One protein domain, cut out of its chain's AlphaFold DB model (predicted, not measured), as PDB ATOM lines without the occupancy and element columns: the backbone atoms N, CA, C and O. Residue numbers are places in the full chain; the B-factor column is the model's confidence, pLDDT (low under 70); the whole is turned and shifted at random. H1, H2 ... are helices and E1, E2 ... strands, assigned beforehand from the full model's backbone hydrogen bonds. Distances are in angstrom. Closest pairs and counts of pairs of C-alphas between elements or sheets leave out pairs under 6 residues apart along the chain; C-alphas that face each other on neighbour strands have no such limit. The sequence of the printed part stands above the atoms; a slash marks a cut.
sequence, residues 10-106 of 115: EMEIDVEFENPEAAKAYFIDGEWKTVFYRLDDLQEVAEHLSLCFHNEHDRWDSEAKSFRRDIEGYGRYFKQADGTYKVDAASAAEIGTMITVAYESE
ATOM      1  N   GLU A  10     -26.325  38.159 -42.030       87.19
ATOM      2  CA  GLU A  10     -26.610  37.044 -42.924       87.19
ATOM      3  C   GLU A  10     -27.780  36.231 -42.362       87.19
ATOM      4  O   GLU A  10     -27.940  36.087 -41.144       87.19
ATOM      5  N   MET A  11     -28.646  35.770 -43.261       88.25
ATOM      6  CA  MET A  11     -29.872  35.064 -42.919       88.25
ATOM      7  C   MET A  11     -30.190  34.020 -43.970       88.25
ATOM      8  O   MET A  11     -30.137  34.314 -45.165       88.25
ATOM      9  N   GLU A  12     -30.623  32.864 -43.487       94.06
ATOM     10  CA  GLU A  12     -31.195  31.794 -44.285       94.06
ATOM     11  C   GLU A  12     -32.609  31.490 -43.768       94.06
ATOM     12  O   GLU A  12     -32.853  31.416 -42.559       94.06
ATOM     13  N   ILE A  13     -33.569  31.389 -44.691       96.12
ATOM     14  CA  ILE A  13     -34.940  30.983 -44.381       96.12
ATOM     15  C   ILE A  13     -35.311  29.845 -45.318       96.12
ATOM     16  O   ILE A  13     -35.502  30.070 -46.514       96.12
ATOM     17  N   ASP A  14     -35.490  28.659 -44.752       98.00
ATOM     18  CA  ASP A  14     -35.954  27.493 -45.493       98.00
ATOM     19  C   ASP A  14     -37.455  27.322 -45.318       98.00
ATOM     20  O   ASP A  14     -37.974  27.352 -44.200       98.00
ATOM     21  N   VAL A  15     -38.155  27.104 -46.430       98.38
ATOM     22  CA  VAL A  15     -39.588  26.811 -46.454       98.38
ATOM     23  C   VAL A  15     -39.788  25.409 -47.012       98.38
ATOM     24  O   VAL A  15     -39.477  25.136 -48.171       98.38
ATOM     25  N   GLU A  16     -40.351  24.525 -46.197       98.38
ATOM     26  CA  GLU A  16     -40.666  23.151 -46.572       98.38
ATOM     27  C   GLU A  16     -42.181  22.953 -46.667       98.38
ATOM     28  O   GLU A  16     -42.924  23.214 -45.718       98.38
ATOM     29  N   PHE A  17     -42.635  22.436 -47.811       98.00
ATOM     30  CA  PHE A  17     -44.005  21.972 -48.015       98.00
ATOM     31  C   PHE A  17     -44.028  20.445 -47.897       98.00
ATOM     32  O   PHE A  17     -43.489  19.763 -48.766       98.00
ATOM     33  N   GLU A  18     -44.679  19.891 -46.867       98.12
ATOM     34  CA  GLU A  18     -44.736  18.426 -46.683       98.12
ATOM     35  C   GLU A  18     -45.439  17.715 -47.863       98.12
ATOM     36  O   GLU A  18     -45.093  16.588 -48.220       98.12
ATOM     37  N   ASN A  19     -46.407  18.380 -48.503       98.00
ATOM     38  CA  ASN A  19     -47.061  17.951 -49.735       98.00
ATOM     39  C   ASN A  19     -47.097  19.110 -50.755       98.00
ATOM     40  O   ASN A  19     -48.061  19.887 -50.778       98.00
ATOM     41  N   PRO A  20     -46.072  19.222 -51.621       97.88
ATOM     42  CA  PRO A  20     -45.973  20.288 -52.617       97.88
ATOM     43  C   PRO A  20     -47.163  20.339 -53.584       97.88
ATOM     44  O   PRO A  20     -47.611  21.419 -53.952       97.88
ATOM     45  N   GLU A  21     -47.734  19.194 -53.963       98.38
ATOM     46  CA  GLU A  21     -48.877  19.158 -54.888       98.38
ATOM     47  C   GLU A  21     -50.130  19.789 -54.269       98.38
ATOM     48  O   GLU A  21     -50.841  20.539 -54.937       98.38
ATOM     49  N   ALA A  22     -50.378  19.546 -52.977       97.81
ATOM     50  CA  ALA A  22     -51.472  20.198 -52.258       97.81
ATOM     51  C   ALA A  22     -51.222  21.705 -52.098       97.81
ATOM     52  O   ALA A  22     -52.114  22.504 -52.376       97.81
ATOM     53  N   ALA A  23     -49.993  22.098 -51.742       97.75
ATOM     54  CA  ALA A  23     -49.613  23.508 -51.658       97.75
ATOM     55  C   ALA A  23     -49.838  24.229 -52.995       97.75
ATOM     56  O   ALA A  23     -50.429  25.305 -53.036       97.75
ATOM     57  N   LYS A  24     -49.419  23.613 -54.105       98.12
ATOM     58  CA  LYS A  24     -49.593  24.164 -55.449       98.12
ATOM     59  C   LYS A  24     -51.072  24.276 -55.806       98.12
ATOM     60  O   LYS A  24     -51.497  25.323 -56.292       98.12
ATOM     61  N   ALA A  25     -51.857  23.239 -55.517       97.94
ATOM     62  CA  ALA A  25     -53.294  23.251 -55.754       97.94
ATOM     63  C   ALA A  25     -53.995  24.406 -55.017       97.94
ATOM     64  O   ALA A  25     -54.919  25.000 -55.563       97.94
ATOM     65  N   TYR A  26     -53.537  24.752 -53.810       97.31
ATOM     66  CA  TYR A  26     -54.079  25.861 -53.027       97.31
ATOM     67  C   TYR A  26     -53.560  27.231 -53.495       97.31
ATOM     68  O   TYR A  26     -54.354  28.074 -53.914       97.31
ATOM     69  N   PHE A  27     -52.240  27.453 -53.457       97.44
ATOM     70  CA  PHE A  27     -51.625  28.766 -53.693       97.44
ATOM     71  C   PHE A  27     -51.592  29.170 -55.167       97.44
ATOM     72  O   PHE A  27     -51.733  30.350 -55.475       97.44
ATOM     73  N   ILE A  28     -51.406  28.214 -56.079       96.94
ATOM     74  CA  ILE A  28     -51.172  28.495 -57.500       96.94
ATOM     75  C   ILE A  28     -52.406  28.185 -58.329       96.94
ATOM     76  O   ILE A  28     -52.806  29.003 -59.148       96.94
ATOM     77  N   ASP A  29     -53.031  27.027 -58.152       96.38
ATOM     78  CA  ASP A  29     -54.151  26.621 -59.011       96.38
ATOM     79  C   ASP A  29     -55.520  27.029 -58.439       96.38
ATOM     80  O   ASP A  29     -56.507  27.072 -59.177       96.38
ATOM     81  N   GLY A  30     -55.575  27.369 -57.149       92.75
ATOM     82  CA  GLY A  30     -56.788  27.721 -56.422       92.75
ATOM     83  C   GLY A  30     -57.152  29.205 -56.459       92.75
ATOM     84  O   GLY A  30     -56.511  30.037 -57.102       92.75
ATOM     85  N   GLU A  31     -58.204  29.548 -55.715       92.12
ATOM     86  CA  GLU A  31     -58.691  30.929 -55.576       92.12
ATOM     87  C   GLU A  31     -57.781  31.800 -54.704       92.12
ATOM     88  O   GLU A  31     -57.901  33.020 -54.703       92.12
ATOM     89  N   TRP A  32     -56.833  31.209 -53.977       94.38
ATOM     90  CA  TRP A  32     -55.934  31.972 -53.121       94.38
ATOM     91  C   TRP A  32     -55.210  33.091 -53.888       94.38
ATOM     92  O   TRP A  32     -55.212  34.247 -53.456       94.38
ATOM     93  N   LYS A  33     -54.681  32.790 -55.083       88.44
ATOM     94  CA  LYS A  33     -53.961  33.775 -55.909       88.44
ATOM     95  C   LYS A  33     -54.832  34.901 -56.464       88.44
ATOM     96  O   LYS A  33     -54.305  35.913 -56.921       88.44
ATOM     97  N   THR A  34     -56.155  34.717 -56.494       87.12
ATOM     98  CA  THR A  34     -57.098  35.745 -56.962       87.12
ATOM     99  C   THR A  34     -57.427  36.738 -55.848       87.12
ATOM    100  O   THR A  34     -57.783  37.880 -56.138       87.12
ATOM    101  N   VAL A  35     -57.260  36.317 -54.589       89.06
ATOM    102  CA  VAL A  35     -57.528  37.109 -53.383       89.06
ATOM    103  C   VAL A  35     -56.275  37.813 -52.865       89.06
ATOM    104  O   VAL A  35     -56.357  38.976 -52.478       89.06
ATOM    105  N   PHE A  36     -55.130  37.124 -52.856       90.62
ATOM    106  CA  PHE A  36     -53.901  37.611 -52.228       90.62
ATOM    107  C   PHE A  36     -52.851  38.043 -53.255       90.62
ATOM    108  O   PHE A  36     -52.762  39.222 -53.597       90.62
ATOM    109  N   TYR A  37     -52.056  37.093 -53.754       89.19
ATOM    110  CA  TYR A  37     -50.903  37.365 -54.610       89.19
ATOM    111  C   TYR A  37     -50.901  36.440 -55.820       89.19
ATOM    112  O   TYR A  37     -51.150  35.243 -55.703       89.19
ATOM    113  N   ARG A  38     -50.569  36.981 -56.992       92.88
ATOM    114  CA  ARG A  38     -50.382  36.174 -58.196       92.88
ATOM    115  C   ARG A  38     -48.949  35.653 -58.237       92.88
ATOM    116  O   ARG A  38     -48.055  36.401 -58.612       92.88
ATOM    117  N   LEU A  39     -48.790  34.395 -57.846       94.88
ATOM    118  CA  LEU A  39     -47.540  33.638 -57.874       94.88
ATOM    119  C   LEU A  39     -47.702  32.493 -58.875       94.88
ATOM    120  O   LEU A  39     -48.805  31.945 -59.004       94.88
ATOM    121  N   ASP A  40     -46.638  32.161 -59.598       94.88
ATOM    122  CA  ASP A  40     -46.697  31.214 -60.717       94.88
ATOM    123  C   ASP A  40     -46.158  29.814 -60.356       94.88
ATOM    124  O   ASP A  40     -46.541  28.827 -60.993       94.88
ATOM    125  N   ASP A  41     -45.342  29.687 -59.303       97.31
ATOM    126  CA  ASP A  41     -44.856  28.404 -58.787       97.31
ATOM    127  C   ASP A  41     -44.583  28.406 -57.266       97.31
ATOM    128  O   ASP A  41     -44.728  29.413 -56.575       97.31
ATOM    129  N   LEU A  42     -44.213  27.242 -56.719       97.81
ATOM    130  CA  LEU A  42     -43.931  27.091 -55.286       97.81
ATOM    131  C   LEU A  42     -42.634  27.761 -54.831       97.81
ATOM    132  O   LEU A  42     -42.486  28.016 -53.636       97.81
ATOM    133  N   GLN A  43     -41.702  28.031 -55.745       98.12
ATOM    134  CA  GLN A  43     -40.495  28.769 -55.401       98.12
ATOM    135  C   GLN A  43     -40.859  30.227 -55.108       98.12
ATOM    136  O   GLN A  43     -40.482  30.738 -54.059       98.12
ATOM    137  N   GLU A  44     -41.680  30.859 -55.947       97.81
ATOM    138  CA  GLU A  44     -42.191  32.209 -55.683       97.81
ATOM    139  C   GLU A  44     -43.034  32.269 -54.396       97.81
ATOM    140  O   GLU A  44     -42.965  33.243 -53.645       97.81
ATOM    141  N   VAL A  45     -43.795  31.210 -54.089       97.88
ATOM    142  CA  VAL A  45     -44.508  31.068 -52.802       97.88
ATOM    143  C   VAL A  45     -43.532  31.042 -51.633       97.88
ATOM    144  O   VAL A  45     -43.757  31.760 -50.660       97.88
ATOM    145  N   ALA A  46     -42.461  30.253 -51.714       98.31
ATOM    146  CA  ALA A  46     -41.443  30.181 -50.673       98.31
ATOM    147  C   ALA A  46     -40.710  31.522 -50.490       98.31
ATOM    148  O   ALA A  46     -40.544  31.968 -49.357       98.31
ATOM    149  N   GLU A  47     -40.332  32.196 -51.579       97.38
ATOM    150  CA  GLU A  47     -39.668  33.508 -51.559       97.38
ATOM    151  C   GLU A  47     -40.566  34.600 -50.965       97.38
ATOM    152  O   GLU A  47     -40.131  35.412 -50.145       97.38
ATOM    153  N   HIS A  48     -41.843  34.621 -51.343       97.31
ATOM    154  CA  HIS A  48     -42.781  35.599 -50.806       97.31
ATOM    155  C   HIS A  48     -43.115  35.310 -49.335       97.31
ATOM    156  O   HIS A  48     -43.114  36.224 -48.507       97.31
ATOM    157  N   LEU A  49     -43.341  34.038 -48.982       97.69
ATOM    158  CA  LEU A  49     -43.558  33.628 -47.597       97.69
ATOM    159  C   LEU A  49     -42.348  33.979 -46.733       97.69
ATOM    160  O   LEU A  49     -42.543  34.548 -45.666       97.69
ATOM    161  N   SER A  50     -41.120  33.705 -47.174       97.19
ATOM    162  CA  SER A  50     -39.915  33.998 -46.390       97.19
ATOM    163  C   SER A  50     -39.757  35.499 -46.122       97.19
ATOM    164  O   SER A  50     -39.496  35.891 -44.982       97.19
ATOM    165  N   LEU A  51     -40.038  36.354 -47.115       95.38
ATOM    166  CA  LEU A  51     -40.078  37.807 -46.940       95.38
ATOM    167  C   LEU A  51     -41.139  38.234 -45.915       95.38
ATOM    168  O   LEU A  51     -40.847  39.012 -45.002       95.38
ATOM    169  N   CYS A  52     -42.373  37.743 -46.048       96.25
ATOM    170  CA  CYS A  52     -43.445  38.045 -45.097       96.25
ATOM    171  C   CYS A  52     -43.097  37.549 -43.689       96.25
ATOM    172  O   CYS A  52     -43.316  38.260 -42.709       96.25
ATOM    173  N   PHE A  53     -42.504  36.362 -43.591       96.25
ATOM    174  CA  PHE A  53     -42.096  35.751 -42.338       96.25
ATOM    175  C   PHE A  53     -41.014  36.570 -41.641       96.25
ATOM    176  O   PHE A  53     -41.121  36.810 -40.440       96.25
ATOM    177  N   HIS A  54     -40.004  37.036 -42.380       94.50
ATOM    178  CA  HIS A  54     -38.947  37.904 -41.862       94.50
ATOM    179  C   HIS A  54     -39.494  39.223 -41.304       94.50
ATOM    180  O   HIS A  54     -39.046  39.686 -40.255       94.50
ATOM    181  N   ASN A  55     -40.477  39.809 -41.990       94.19
ATOM    182  CA  ASN A  55     -41.071  41.081 -41.593       94.19
ATOM    183  C   ASN A  55     -42.043  40.956 -40.408       94.19
ATOM    184  O   ASN A  55     -42.273  41.948 -39.714       94.19
ATOM    185  N   GLU A  56     -42.610  39.773 -40.158       95.75
ATOM    186  CA  GLU A  56     -43.525  39.558 -39.036       95.75
ATOM    187  C   GLU A  56     -42.767  39.268 -37.732       95.75
ATOM    188  O   GLU A  56     -41.814  38.485 -37.674       95.75
ATOM    189  N   HIS A  57     -43.226  39.880 -36.643       94.12
ATOM    190  CA  HIS A  57     -42.652  39.681 -35.318       94.12
ATOM    191  C   HIS A  57     -43.324  38.530 -34.568       94.12
ATOM    192  O   HIS A  57     -44.532  38.310 -34.667       94.12
ATOM    193  N   ASP A  58     -42.545  37.845 -33.729       96.38
ATOM    194  CA  ASP A  58     -43.084  36.854 -32.801       96.38
ATOM    195  C   ASP A  58     -44.067  37.496 -31.811       96.38
ATOM    196  O   ASP A  58     -43.795  38.527 -31.188       96.38
ATOM    197  N   ARG A  59     -45.197  36.822 -31.598       97.38
ATOM    198  CA  ARG A  59     -46.204  37.151 -30.586       97.38
ATOM    199  C   ARG A  59     -46.363  35.969 -29.646       97.38
ATOM    200  O   ARG A  59     -46.439  34.829 -30.091       97.38
ATOM    201  N   TRP A  60     -46.414  36.226 -28.344       97.75
ATOM    202  CA  TRP A  60     -46.678  35.166 -27.374       97.75
ATOM    203  C   TRP A  60     -48.155  34.771 -27.398       97.75
ATOM    204  O   TRP A  60     -49.031  35.624 -27.235       97.75
ATOM    205  N   ASP A  61     -48.428  33.480 -27.556       97.12
ATOM    206  CA  ASP A  61     -49.756  32.901 -27.416       97.12
ATOM    207  C   ASP A  61     -49.898  32.227 -26.046       97.12
ATOM    208  O   ASP A  61     -49.205  31.258 -25.729       97.12
ATOM    209  N   SER A  62     -50.794  32.747 -25.206       96.62
ATOM    210  CA  SER A  62     -50.974  32.243 -23.842       96.62
ATOM    211  C   SER A  62     -51.684  30.892 -23.764       96.62
ATOM    212  O   SER A  62     -51.489  30.173 -22.784       96.62
ATOM    213  N   GLU A  63     -52.517  30.560 -24.750       95.38
ATOM    214  CA  GLU A  63     -53.269  29.304 -24.783       95.38
ATOM    215  C   GLU A  63     -52.359  28.163 -25.237       95.38
ATOM    216  O   GLU A  63     -52.239  27.150 -24.544       95.38
ATOM    217  N   ALA A  64     -51.629  28.379 -26.333       92.81
ATOM    218  CA  ALA A  64     -50.655  27.425 -26.854       92.81
ATOM    219  C   ALA A  64     -49.340  27.399 -26.055       92.81
ATOM    220  O   ALA A  64     -48.549  26.469 -26.207       92.81
ATOM    221  N   LYS A  65     -49.091  28.412 -25.211       96.25
ATOM    222  CA  LYS A  65     -47.827  28.620 -24.482       96.25
ATOM    223  C   LYS A  65     -46.606  28.558 -25.408       96.25
ATOM    224  O   LYS A  65     -45.593  27.945 -25.068       96.25
ATOM    225  N   SER A  66     -46.714  29.185 -26.575       96.56
ATOM    226  CA  SER A  66     -45.642  29.261 -27.565       96.56
ATOM    227  C   SER A  66     -45.654  30.615 -28.273       96.56
ATOM    228  O   SER A  66     -46.641  31.351 -28.230       96.56
ATOM    229  N   PHE A  67     -44.544  30.954 -28.920       97.44
ATOM    230  CA  PHE A  67     -44.486  32.094 -29.825       97.44
ATOM    231  C   PHE A  67     -45.108  31.731 -31.168       97.44
ATOM    232  O   PHE A  67     -44.964  30.606 -31.649       97.44
ATOM    233  N   ARG A  68     -45.781  32.698 -31.785       97.44
ATOM    234  CA  ARG A  68     -46.368  32.560 -33.113       97.44
ATOM    235  C   ARG A  68     -46.131  33.776 -33.991       97.44
ATOM    236  O   ARG A  68     -45.971  34.881 -33.478       97.44
ATOM    237  N   ARG A  69     -46.198  33.564 -35.303       97.88
ATOM    238  CA  ARG A  69     -46.317  34.611 -36.324       97.88
ATOM    239  C   ARG A  69     -47.599  34.386 -37.111       97.88
ATOM    240  O   ARG A  69     -47.896  33.257 -37.496       97.88
ATOM    241  N   ASP A  70     -48.372  35.444 -37.310       97.31
ATOM    242  CA  ASP A  70     -49.581  35.409 -38.132       97.31
ATOM    243  C   ASP A  70     -49.229  36.002 -39.494       97.31
ATOM    244  O   ASP A  70     -49.041  37.210 -39.603       97.31
ATOM    245  N   ILE A  71     -49.111  35.158 -40.516       97.00
ATOM    246  CA  ILE A  71     -48.716  35.593 -41.851       97.00
ATOM    247  C   ILE A  71     -49.974  35.704 -42.712       97.00
ATOM    248  O   ILE A  71     -50.631  34.705 -43.011       97.00
ATOM    249  N   GLU A  72     -50.333  36.927 -43.098       93.81
ATOM    250  CA  GLU A  72     -51.532  37.178 -43.901       93.81
ATOM    251  C   GLU A  72     -51.496  36.391 -45.219       93.81
ATOM    252  O   GLU A  72     -50.517  36.431 -45.960       93.81
ATOM    253  N   GLY A  73     -52.565  35.638 -45.483       93.00
ATOM    254  CA  GLY A  73     -52.660  34.727 -46.624       93.00
ATOM    255  C   GLY A  73     -51.956  33.379 -46.432       93.00
ATOM    256  O   GLY A  73     -52.331  32.422 -47.093       93.00
ATOM    257  N   TYR A  74     -51.004  33.237 -45.510       96.56
ATOM    258  CA  TYR A  74     -50.232  31.993 -45.341       96.56
ATOM    259  C   TYR A  74     -50.523  31.243 -44.040       96.56
ATOM    260  O   TYR A  74     -50.006  30.144 -43.832       96.56
ATOM    261  N   GLY A  75     -51.347  31.822 -43.170       96.19
ATOM    262  CA  GLY A  75     -51.810  31.199 -41.939       96.19
ATOM    263  C   GLY A  75     -50.966  31.555 -40.719       96.19
ATOM    264  O   GLY A  75     -50.150  32.481 -40.713       96.19
ATOM    265  N   ARG A  76     -51.213  30.824 -39.634       97.44
ATOM    266  CA  ARG A  76     -50.578  31.052 -38.335       97.44
ATOM    267  C   ARG A  76     -49.494  30.024 -38.083       97.44
ATOM    268  O   ARG A  76     -49.782  28.837 -38.074       97.44
ATOM    269  N   TYR A  77     -48.286  30.477 -37.787       98.31
ATOM    270  CA  TYR A  77     -47.125  29.626 -37.558       98.31
ATOM    271  C   TYR A  77     -46.711  29.648 -36.095       98.31
ATOM    272  O   TYR A  77     -46.506  30.720 -35.535       98.31
ATOM    273  N   PHE A  78     -46.536  28.480 -35.483       98.00
ATOM    274  CA  PHE A  78     -46.088  28.332 -34.101       98.00
ATOM    275  C   PHE A  78     -44.648  27.847 -34.033       98.00
ATOM    276  O   PHE A  78     -44.267  26.904 -34.731       98.00
ATOM    277  N   LYS A  79     -43.875  28.454 -33.136       97.38
ATOM    278  CA  LYS A  79     -42.500  28.067 -32.856       97.38
ATOM    279  C   LYS A  79     -42.453  26.696 -32.188       97.38
ATOM    280  O   LYS A  79     -43.197  26.427 -31.240       97.38
ATOM    281  N   GLN A  80     -41.567  25.852 -32.689       96.75
ATOM    282  CA  GLN A  80     -41.300  24.506 -32.208       96.75
ATOM    283  C   GLN A  80     -40.086  24.498 -31.271       96.75
ATOM    284  O   GLN A  80     -39.329  25.467 -31.175       96.75
ATOM    285  N   ALA A  81     -39.896  23.386 -30.556       95.06
ATOM    286  CA  ALA A  81     -38.784  23.232 -29.619       95.06
ATOM    287  C   ALA A  81     -37.404  23.208 -30.307       95.06
ATOM    288  O   ALA A  81     -36.415  23.577 -29.679       95.06
ATOM    289  N   ASP A  82     -37.346  22.798 -31.576       94.31
ATOM    290  CA  ASP A  82     -36.132  22.780 -32.403       94.31
ATOM    291  C   ASP A  82     -35.804  24.142 -33.044       94.31
ATOM    292  O   ASP A  82     -34.788  24.273 -33.714       94.31
ATOM    293  N   GLY A  83     -36.633  25.166 -32.811       93.12
ATOM    294  CA  GLY A  83     -36.450  26.511 -33.354       93.12
ATOM    295  C   GLY A  83     -37.173  26.773 -34.675       93.12
ATOM    296  O   GLY A  83     -37.319  27.941 -35.035       93.12
ATOM    297  N   THR A  84     -37.694  25.740 -35.344       97.06
ATOM    298  CA  THR A  84     -38.517  25.893 -36.553       97.06
ATOM    299  C   THR A  84     -39.899  26.451 -36.225       97.06
ATOM    300  O   THR A  84     -40.316  26.527 -35.064       97.06
ATOM    301  N   TYR A  85     -40.644  26.835 -37.255       98.19
ATOM    302  CA  TYR A  85     -42.031  27.257 -37.147       98.19
ATOM    303  C   TYR A  85     -42.914  26.384 -38.028       98.19
ATOM    304  O   TYR A  85     -42.597  26.156 -39.187       98.19
ATOM    305  N   LYS A  86     -44.049  25.928 -37.496       98.38
ATOM    306  CA  LYS A  86     -45.019  25.110 -38.238       98.38
ATOM    307  C   LYS A  86     -46.365  25.793 -38.307       98.38
ATOM    308  O   LYS A  86     -46.819  26.337 -37.297       98.38
ATOM    309  N   VAL A  87     -46.992  25.757 -39.479       98.19
ATOM    310  CA  VAL A  87     -48.347  26.283 -39.645       98.19
ATOM    311  C   VAL A  87     -49.330  25.496 -38.763       98.19
ATOM    312  O   VAL A  87     -49.161  24.301 -38.519       98.19
ATOM    313  N   ASP A  88     -50.336  26.165 -38.210       97.50
ATOM    314  CA  ASP A  88     -51.301  25.531 -37.323       97.50
ATOM    315  C   ASP A  88     -52.195  24.531 -38.065       97.50
ATOM    316  O   ASP A  88     -52.332  24.551 -39.287       97.50
ATOM    317  N   ALA A  89     -52.814  23.618 -37.314       97.06
ATOM    318  CA  ALA A  89     -53.589  22.533 -37.910       97.06
ATOM    319  C   ALA A  89     -54.797  23.030 -38.726       97.06
ATOM    320  O   ALA A  89     -55.199  22.367 -39.677       97.06
ATOM    321  N   ALA A  90     -55.375  24.179 -38.360       96.38
ATOM    322  CA  ALA A  90     -56.506  24.759 -39.077       96.38
ATOM    323  C   ALA A  90     -56.075  25.285 -40.453       96.38
ATOM    324  O   ALA A  90     -56.675  24.914 -41.459       96.38
ATOM    325  N   SER A  91     -54.995  26.068 -40.500       96.88
ATOM    326  CA  SER A  91     -54.419  26.570 -41.748       96.88
ATOM    327  C   SER A  91     -53.879  25.416 -42.599       96.88
ATOM    328  O   SER A  91     -54.135  25.369 -43.797       96.88
ATOM    329  N   ALA A  92     -53.207  24.431 -41.990       97.00
ATOM    330  CA  ALA A  92     -52.717  23.247 -42.697       97.00
ATOM    331  C   ALA A  92     -53.854  22.447 -43.351       97.00
ATOM    332  O   ALA A  92     -53.701  21.950 -44.465       97.00
ATOM    333  N   ALA A  93     -55.000  22.319 -42.673       97.19
ATOM    334  CA  ALA A  93     -56.170  21.636 -43.217       97.19
ATOM    335  C   ALA A  93     -56.805  22.404 -44.387       97.19
ATOM    336  O   ALA A  93     -57.300  21.775 -45.319       97.19
ATOM    337  N   GLU A  94     -56.778  23.738 -44.349       95.94
ATOM    338  CA  GLU A  94     -57.259  24.583 -45.445       95.94
ATOM    339  C   GLU A  94     -56.342  24.501 -46.674       95.94
ATOM    340  O   GLU A  94     -56.818  24.289 -47.788       95.94
ATOM    341  N   ILE A  95     -55.027  24.609 -46.459       96.25
ATOM    342  CA  ILE A  95     -54.007  24.527 -47.514       96.25
ATOM    343  C   ILE A  95     -53.906  23.092 -48.066       96.25
ATOM    344  O   ILE A  95     -53.557  22.875 -49.223       96.25
ATOM    345  N   GLY A  96     -54.202  22.090 -47.237       96.44
ATOM    346  CA  GLY A  96     -54.037  20.673 -47.555       96.44
ATOM    347  C   GLY A  96     -52.622  20.138 -47.308       96.44
ATOM    348  O   GLY A  96     -52.333  18.993 -47.660       96.44
ATOM    349  N   THR A  97     -51.738  20.932 -46.696       97.06
ATOM    350  CA  THR A  97     -50.398  20.506 -46.279       97.06
ATOM    351  C   THR A  97     -49.927  21.254 -45.040       97.06
ATOM    352  O   THR A  97     -50.298  22.401 -44.803       97.06
ATOM    353  N   MET A  98     -49.045  20.615 -44.275       98.12
ATOM    354  CA  MET A  98     -48.199  21.306 -43.313       98.12
ATOM    355  C   MET A  98     -47.101  22.080 -44.052       98.12
ATOM    356  O   MET A  98     -46.596  21.625 -45.086       98.12
ATOM    357  N   ILE A  99     -46.746  23.239 -43.504       97.94
ATOM    358  CA  ILE A  99     -45.635  24.071 -43.962       97.94
ATOM    359  C   ILE A  99     -44.727  24.320 -42.764       97.94
ATOM    360  O   ILE A  99     -45.206  24.725 -41.697       97.94
ATOM    361  N   THR A 100     -43.434  24.078 -42.951       98.31
ATOM    362  CA  THR A 100     -42.397  24.340 -41.950       98.31
ATOM    363  C   THR A 100     -41.489  25.458 -42.448       98.31
ATOM    364  O   THR A 100     -41.105  25.469 -43.613       98.31
ATOM    365  N   VAL A 101     -41.151  26.396 -41.566       97.88
ATOM    366  CA  VAL A 101     -40.190  27.471 -41.823       97.88
ATOM    367  C   VAL A 101     -39.042  27.349 -40.826       97.88
ATOM    368  O   VAL A 101     -39.260  27.475 -39.616       97.88
ATOM    369  N   ALA A 102     -37.828  27.103 -41.310       96.56
ATOM    370  CA  ALA A 102     -36.613  27.261 -40.516       96.56
ATOM    371  C   ALA A 102     -36.088  28.683 -40.719       96.56
ATOM    372  O   ALA A 102     -36.086  29.197 -41.832       96.56
ATOM    373  N   TYR A 103     -35.706  29.343 -39.628       90.06
ATOM    374  CA  TYR A 103     -35.227  30.721 -39.657       90.06
ATOM    375  C   TYR A 103     -33.897  30.770 -38.917       90.06
ATOM    376  O   TYR A 103     -33.864  30.736 -37.683       90.06
ATOM    377  N   GLU A 104     -32.812  30.847 -39.676       86.19
ATOM    378  CA  GLU A 104     -31.456  30.911 -39.156       86.19
ATOM    379  C   GLU A 104     -30.869  32.284 -39.448       86.19
ATOM    380  O   GLU A 104     -31.015  32.848 -40.534       86.19
ATOM    381  N   SER A 105     -30.224  32.874 -38.446       81.25
ATOM    382  CA  SER A 105     -29.565  34.149 -38.658       81.25
ATOM    383  C   SER A 105     -28.338  34.305 -37.794       81.25
ATOM    384  O   SER A 105     -28.413  34.141 -36.573       81.25
ATOM    385  N   GLU A 106     -27.251  34.714 -38.430       76.38
ATOM    386  CA  GLU A 106     -25.992  35.013 -37.775       76.38
ATOM    387  C   GLU A 106     -25.751  36.522 -37.834       76.38
ATOM    388  O   GLU A 106     -25.746  37.160 -38.890       76.38
TER     389      GLU A 106
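What this domain is: This is residues 10 to 106 of the 115 residues of an uncharacterized protein of Geobacter sp (UniProt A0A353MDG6). A strongly twisted sheet of six strands curls round one long helix, H3, with the two long strands E1 and E6 side by side along one edge. The short helix H4 packs on the sheet at E4, and H1 packs on H3 and H4, with little H2 next to H1. The printed part has 97 residues, with four named helices and six named strands in the order E1, H1, H2, H3, E2, E3, E4, E5, H4, E6. The sheet's order is E1, E6, E5, E4, E3, E2, all antiparallel, and the class is mixed, helices and strands. The whole is compact, with a radius of gyration of the C-alphas of 12.9 A and spans of 34 by 33 by 22 A.

Where its parts are: In the sheet, E1 is residues 10 to 17, 23.6 A long, from C-alpha 10 at (-26.610, 37.044, -42.924). E6, residues 99 to 106, is 23.3 A long and ends with C-alpha 106 at (-25.992, 35.013, -37.775). E5 is residues 85 to 87, E4 residues 75 to 79, 13.4 A, E3 residues 66 to 71, 15.9 A, and E2 residues 59 to 61. H3, residues 42 to 55, is 19.8 A long, with C-alpha 42 at (-43.931, 27.091, -55.286). H1 is residues 20 to 27, 10.2 A, H2 residues 32 to 35, and H4 residues 89 to 95, 9.8 A.

How they stand to each other: E1 and E6 are antiparallel at 169 degrees, with N 14 and O 102 within hydrogen-bond range at 3.0 A. E5 is the antiparallel neighbour of E6, at 158 degrees, with N 85 and O 101 within hydrogen-bond range at 2.8 A. E2, E3, E4 and E5 form a meander, each strand the antiparallel neighbour of the one before; N 78 and O 86 are 2.8 A apart, N 77 and O 69 2.8 A, and N 59 and O 68 2.8 A. E3 is staggered, pairing with E2 over residues 66 to 68 and with E4 over 68 to 71. H3 is on one face of the sheet, which gives two layers, a helix layer and a sheet; the closest C-alphas of E1 and H3 are those of Val 15 and Ala 46, 5.7 A. H4 is on the sheet too, with C-alphas of Gly 75 and Ser 91 the closest to E4, 5.3 A. H1 touches H3, with residues 42 to 45 of H3 alone, at a steep tilt of 67 degrees, the same way; the closest C-alphas are those of Lys 24 and Leu 42, 6.4 A. H1 touches H4 about perpendicular, at 80 degrees, the closest C-alphas being those of Tyr 26 and Ile 95, 5.7 A. H2 is close to H1 but not clearly touching, with C-alphas of Phe 27 and Lys 33 6.0 A apart at the closest. In H1, H3 and H4 every O i to N i+4 pair is within hydrogen-bond range, and H2 is too short for one.

The domain as a whole: The C-alphas farthest apart, those of Glu 31 and Glu 106, are 37.5 A apart. The printed part has no cut, no link is long, and no printed residue is under 70 in pLDDT.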